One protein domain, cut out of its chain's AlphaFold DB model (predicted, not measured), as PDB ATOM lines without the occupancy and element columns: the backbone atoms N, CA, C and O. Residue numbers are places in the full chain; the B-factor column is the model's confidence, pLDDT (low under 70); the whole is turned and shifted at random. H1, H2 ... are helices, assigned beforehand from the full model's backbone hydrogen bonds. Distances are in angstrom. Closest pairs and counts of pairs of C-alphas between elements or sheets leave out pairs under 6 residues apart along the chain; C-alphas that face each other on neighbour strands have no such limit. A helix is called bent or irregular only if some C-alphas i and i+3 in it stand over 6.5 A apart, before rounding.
ATOM      1  N   GLN A  66     180.230 210.760 235.713       77.06
ATOM      2  CA  GLN A  66     179.946 210.207 237.050       77.06
ATOM      3  C   GLN A  66     179.746 208.678 237.026       77.06
ATOM      4  O   GLN A  66     180.160 207.974 237.945       77.06
ATOM      5  N   ALA A  67     179.168 208.155 235.939       79.75
ATOM      6  CA  ALA A  67     178.980 206.725 235.725       79.75
ATOM      7  C   ALA A  67     180.303 205.967 235.507       79.75
ATOM      8  O   ALA A  67     180.478 204.886 236.064       79.75
ATOM      9  N   LEU A  68     181.242 206.530 234.737       75.38
ATOM     10  CA  LEU A  68     182.572 205.950 234.511       75.38
ATOM     11  C   LEU A  68     183.410 205.950 235.790       75.38
ATOM     12  O   LEU A  68     184.038 204.942 236.104       75.38
ATOM     13  N   PHE A  69     183.356 207.036 236.564       76.69
ATOM     14  CA  PHE A  69     184.012 207.118 237.869       76.69
ATOM     15  C   PHE A  69     183.496 206.034 238.822       76.69
ATOM     16  O   PHE A  69     184.285 205.305 239.427       76.69
ATOM     17  N   LEU A  70     182.170 205.901 238.929       80.81
ATOM     18  CA  LEU A  70     181.546 204.924 239.814       80.81
ATOM     19  C   LEU A  70     181.850 203.490 239.372       80.81
ATOM     20  O   LEU A  70     182.203 202.657 240.202       80.81
ATOM     21  N   ASN A  71     181.758 203.203 238.072       82.06
ATOM     22  CA  ASN A  71     182.065 201.880 237.535       82.06
ATOM     23  C   ASN A  71     183.526 201.494 237.791       82.06
ATOM     24  O   ASN A  71     183.784 200.386 238.250       82.06
ATOM     25  N   PHE A  72     184.456 202.426 237.582       79.75
ATOM     26  CA  PHE A  72     185.878 202.223 237.829       79.75
ATOM     27  C   PHE A  72     186.157 201.862 239.295       79.75
ATOM     28  O   PHE A  72     186.726 200.809 239.569       79.75
ATOM     29  N   HIS A  73     185.656 202.656 240.247       78.62
ATOM     30  CA  HIS A  73     185.856 202.392 241.677       78.62
ATOM     31  C   HIS A  73     185.174 201.100 242.133       78.62
ATOM     32  O   HIS A  73     185.760 200.324 242.886       78.62
ATOM     33  N   LEU A  74     183.952 200.835 241.663       82.31
ATOM     34  CA  LEU A  74     183.247 199.592 241.975       82.31
ATOM     35  C   LEU A  74     183.967 198.374 241.399       82.31
ATOM     36  O   LEU A  74     183.998 197.335 242.052       82.31
ATOM     37  N   ASN A  75     184.560 198.488 240.211       76.62
ATOM     38  CA  ASN A  75     185.314 197.401 239.604       76.62
ATOM     39  C   ASN A  75     186.624 197.128 240.356       76.62
ATOM     40  O   ASN A  75     186.958 195.965 240.563       76.62
ATOM     41  N   THR A  76     187.306 198.162 240.854       73.38
ATOM     42  CA  THR A  76     188.476 198.005 241.736       73.38
ATOM     43  C   THR A  76     188.092 197.405 243.095       73.38
ATOM     44  O   THR A  76     188.750 196.501 243.596       73.38
ATOM     45  N   ILE A  77     186.982 197.829 243.706       76.81
ATOM     46  CA  ILE A  77     186.488 197.197 244.947       76.81
ATOM     47  C   ILE A  77     186.125 195.729 244.689       76.81
ATOM     48  O   ILE A  77     186.430 194.841 245.488       76.81
ATOM     49  N   LYS A  78     185.507 195.455 243.539       75.75
ATOM     50  CA  LYS A  78     185.166 194.103 243.104       75.75
ATOM     51  C   LYS A  78     186.412 193.248 242.871       75.75
ATOM     52  O   LYS A  78     186.364 192.073 243.221       75.75
ATOM     53  N   SER A  79     187.511 193.790 242.343       68.19
ATOM     54  CA  SER A  79     188.759 193.032 242.170       68.19
ATOM     55  C   SER A  79     189.407 192.655 243.502       68.19
ATOM     56  O   SER A  79     189.995 191.586 243.586       68.19
ATOM     57  N   PHE A  80     189.225 193.446 244.565       67.44
ATOM     58  CA  PHE A  80     189.628 193.038 245.918       67.44
ATOM     59  C   PHE A  80     188.734 191.937 246.508       67.44
ATOM     60  O   PHE A  80     189.199 191.114 247.294       67.44
ATOM     61  N   SER A  81     187.446 191.918 246.153       70.69
ATOM     62  CA  SER A  81     186.495 190.911 246.644       70.69
ATOM     63  C   SER A  81     186.549 189.598 245.863       70.69
ATOM     64  O   SER A  81     186.205 188.546 246.403       70.69
ATOM     65  N   LEU A  82     186.922 189.651 244.588       65.56
ATOM     66  CA  LEU A  82     187.191 188.474 243.783       65.56
ATOM     67  C   LEU A  82     188.616 188.039 244.091       65.56
ATOM     68  O   LEU A  82     189.562 188.651 243.610       65.56
ATOM     69  N   VAL A  83     188.762 186.973 244.880       54.50
ATOM     70  CA  VAL A  83     190.039 186.268 245.048       54.50
ATOM     71  C   VAL A  83     190.472 185.776 243.666       54.50
ATOM     72  O   VAL A  83     190.101 184.695 243.219       54.50
ATOM     73  N   THR A  84     191.189 186.624 242.942       53.59
ATOM     74  CA  THR A  84     191.849 186.279 241.695       53.59
ATOM     75  C   THR A  84     193.261 185.849 242.082       53.59
ATOM     76  O   THR A  84     193.968 186.621 242.728       53.59
ATOM     77  N   PRO A  85     193.697 184.626 241.739       52.16
ATOM     78  CA  PRO A  85     195.026 184.107 242.079       52.16
ATOM     79  C   PRO A  85     196.148 184.751 241.236       52.16
ATOM     80  O   PRO A  85     197.127 184.109 240.887       52.16
ATOM     81  N   TYR A  86     196.007 186.032 240.884       50.62
ATOM     82  CA  TYR A  86     197.077 186.863 240.327       50.62
ATOM     83  C   TYR A  86     197.693 187.735 241.425       50.62
ATOM     84  O   TYR A  86     198.043 188.894 241.227       50.62
ATOM     85  N   VAL A  87     197.808 187.179 242.623       54.84
ATOM     86  CA  VAL A  87     198.687 187.720 243.649       54.84
ATOM     87  C   VAL A  87     200.074 187.158 243.377       54.84
ATOM     88  O   VAL A  87     200.242 185.959 243.182       54.84
ATOM     89  N   SER A  88     201.076 188.037 243.332       60.97
ATOM     90  CA  SER A  88     202.487 187.644 243.386       60.97
ATOM     91  C   SER A  88     202.671 186.510 244.404       60.97
ATOM     92  O   SER A  88     202.122 186.591 245.505       60.97
ATOM     93  N   THR A  89     203.459 185.483 244.075       61.31
ATOM     94  CA  THR A  89     203.728 184.321 244.950       61.31
ATOM     95  C   THR A  89     204.145 184.733 246.369       61.31
ATOM     96  O   THR A  89     203.867 184.033 247.340       61.31
ATOM     97  N   THR A  90     204.745 185.915 246.522       61.25
ATOM     98  CA  THR A  90     205.095 186.516 247.816       61.25
ATOM     99  C   THR A  90     203.886 186.902 248.676       61.25
ATOM    100  O   THR A  90     203.918 186.694 249.890       61.25
ATOM    101  N   LEU A  91     202.811 187.431 248.084       68.25
ATOM    102  CA  LEU A  91     201.587 187.799 248.800       68.25
ATOM    103  C   LEU A  91     200.795 186.564 249.222       68.25
ATOM    104  O   LEU A  91     200.282 186.539 250.339       68.25
ATOM    105  N   GLU A  92     200.751 185.523 248.389       72.44
ATOM    106  CA  GLU A  92     200.126 184.244 248.752       72.44
ATOM    107  C   GLU A  92     200.816 183.604 249.957       72.44
ATOM    108  O   GLU A  92     200.156 183.188 250.913       72.44
ATOM    109  N   ILE A  93     202.153 183.593 249.957       75.50
ATOM    110  CA  ILE A  93     202.943 183.093 251.085       75.50
ATOM    111  C   ILE A  93     202.652 183.919 252.340       75.50
ATOM    112  O   ILE A  93     202.394 183.334 253.395       75.50
ATOM    113  N   LEU A  94     202.622 185.253 252.236       77.06
ATOM    114  CA  LEU A  94     202.351 186.136 253.372       77.06
ATOM    115  C   LEU A  94     200.938 185.927 253.939       77.06
ATOM    116  O   LEU A  94     200.786 185.801 255.152       77.06
ATOM    117  N   LEU A  95     199.920 185.813 253.080       79.06
ATOM    118  CA  LEU A  95     198.540 185.493 253.465       79.06
ATOM    119  C   LEU A  95     198.435 184.106 254.116       79.06
ATOM    120  O   LEU A  95     197.741 183.951 255.125       79.06
ATOM    121  N   SER A  96     199.153 183.103 253.602       80.06
ATOM    122  CA  SER A  96     199.186 181.768 254.215       80.06
ATOM    123  C   SER A  96     199.833 181.801 255.605       80.06
ATOM    124  O   SER A  96     199.299 181.230 256.551       80.06
ATOM    125  N   LEU A  97     200.928 182.549 255.776       81.88
ATOM    126  CA  LEU A  97     201.599 182.701 257.068       81.88
ATOM    127  C   LEU A  97     200.721 183.465 258.058       81.88
ATOM    128  O   LEU A  97     200.670 183.118 259.238       81.88
ATOM    129  N   TRP A  98     199.991 184.470 257.579       81.38
ATOM    130  CA  TRP A  98     199.090 185.270 258.399       81.38
ATOM    131  C   TRP A  98     197.873 184.467 258.869       81.38
ATOM    132  O   TRP A  98     197.528 184.486 260.051       81.38
ATOM    133  N   THR A  99     197.261 183.686 257.975       82.44
ATOM    134  CA  THR A  99     196.156 182.777 258.325       82.44
ATOM    135  C   THR A  99     196.614 181.670 259.274       82.44
ATOM    136  O   THR A  99     195.914 181.375 260.244       82.44
ATOM    137  N   LEU A 100     197.816 181.121 259.076       84.62
ATOM    138  CA  LEU A 100     198.411 180.141 259.982       84.62
ATOM    139  C   LEU A 100     198.686 180.749 261.368       84.62
ATOM    140  O   LEU A 100     198.361 180.134 262.382       84.62
ATOM    141  N   ALA A 101     199.214 181.975 261.433       83.06
ATOM    142  CA  ALA A 101     199.450 182.689 262.687       83.06
ATOM    143  C   ALA A 101     198.144 182.955 263.454       83.06
ATOM    144  O   ALA A 101     198.084 182.737 264.667       83.06
ATOM    145  N   LEU A 102     197.076 183.357 262.755       81.38
ATOM    146  CA  LEU A 102     195.747 183.510 263.352       81.38
ATOM    147  C   LEU A 102     195.177 182.178 263.845       81.38
ATOM    148  O   LEU A 102     194.600 182.134 264.931       81.38
ATOM    149  N   LEU A 103     195.368 181.090 263.094       82.94
ATOM    150  CA  LEU A 103     194.941 179.751 263.497       82.94
ATOM    151  C   LEU A 103     195.683 179.285 264.758       82.94
ATOM    152  O   LEU A 103     195.050 178.792 265.690       82.94
ATOM    153  N   PHE A 104     197.001 179.491 264.831       80.06
ATOM    154  CA  PHE A 104     197.801 179.180 266.020       80.06
ATOM    155  C   PHE A 104     197.410 180.030 267.228       80.06
ATOM    156  O   PHE A 104     197.320 179.501 268.335       80.06
ATOM    157  N   LEU A 105     197.124 181.320 267.037       76.56
ATOM    158  CA  LEU A 105     196.578 182.175 268.093       76.56
ATOM    159  C   LEU A 105     195.210 181.664 268.553       76.56
ATOM    160  O   LEU A 105     194.976 181.526 269.751       76.56
ATOM    161  N   PHE A 106     194.318 181.310 267.633       73.50
ATOM    162  CA  PHE A 106     192.991 180.804 267.971       73.50
ATOM    163  C   PHE A 106     193.055 179.473 268.738       73.50
ATOM    164  O   PHE A 106     192.430 179.330 269.790       73.50
ATOM    165  N   LEU A 107     193.875 178.525 268.273       75.00
ATOM    166  CA  LEU A 107     194.105 177.232 268.927       75.00
ATOM    167  C   LEU A 107     194.818 177.394 270.275       75.00
ATOM    168  O   LEU A 107     194.385 176.818 271.272       75.00
ATOM    169  N   GLY A 108     195.851 178.237 270.350       68.94
ATOM    170  CA  GLY A 108     196.582 178.537 271.585       68.94
ATOM    171  C   GLY A 108     195.703 179.200 272.649       68.94
ATOM    172  O   GLY A 108     195.834 178.918 273.843       68.94
ATOM    173  N   PHE A 109     194.729 180.013 272.232       61.81
ATOM    174  CA  PHE A 109     193.688 180.510 273.125       61.81
ATOM    175  C   PHE A 109     192.630 179.423 273.440       61.81
ATOM    176  O   PHE A 109     192.104 179.409 274.554       61.81
ATOM    177  N   GLY A 110     192.359 178.469 272.552       56.91
ATOM    178  CA  GLY A 110     191.351 177.411 272.721       56.91
ATOM    179  C   GLY A 110     191.620 176.359 273.813       56.91
ATOM    180  O   GLY A 110     190.682 175.731 274.290       56.91
ATOM    181  N   HIS A 111     192.850 176.182 274.305       54.12
ATOM    182  CA  HIS A 111     193.171 175.076 275.231       54.12
ATOM    183  C   HIS A 111     192.844 175.299 276.720       54.12
ATOM    184  O   HIS A 111     193.266 174.522 277.575       54.12
ATOM    185  N   LYS A 112     192.054 176.322 277.065       54.69
ATOM    186  CA  LYS A 112     191.424 176.412 278.395       54.69
ATOM    187  C   LYS A 112     189.913 176.553 278.277       54.69
ATOM    188  O   LYS A 112     189.336 177.463 278.866       54.69
TER     189      LYS A 112
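AT A GLANCE: This is residues 66 to 112 of the 152 residues of an uncharacterized protein of Parcubacteria group bacterium GW2011_GWA2_47_10 (UniProt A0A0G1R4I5). The longest helix, H2, makes one arm of a wide, open V, and the shorter H1 makes the other arm. A winding link, residues 82 to 88, joins them, and nothing packs between the two arms. The printed part has 47 residues with two named helices, H1 then H2 along the chain, and no named strand; the class is all helix. It is extended, with a radius of gyration of the C-alphas of 16.9 A, and spans 54 by 26 by 10 A.

HOW THE PARTS SIT: Start at H2, residues 89 to 110, and go back along the chain to H1, residues 66 to 81. The two are apart: no C-alpha of the one is within 8 A of the other. Between them you find a short link of 7 residues. Look anywhere from residue 66 to 112 and the backbone stands free, with no C-alpha 8 or more residues away along the chain within 10 A. In both H1 and H2, every O i to N i+4 pair is within hydrogen-bond range.

IN THESE COORDINATES: Find C-alpha 89 at (203.728, 184.321, 244.950); from there H2 runs 22 residues, 31.2 A, to C-alpha 110 at (191.351, 177.411, 272.721). Now find C-alpha 66 at (179.946, 210.207, 237.050), where H1 begins; it runs 16 residues, 22.5 A, to C-alpha 81. Neither helix is bent.

THE WHOLE: The two C-alphas farthest apart are those of Gln 66 and Lys 112, 54.6 A, the first and last printed residues. The printed part has no cut. The mean pLDDT of the printed part is 71.7; look for values under 70 at residues 79 to 80, 82 to 91 and 108 to 112 of this model.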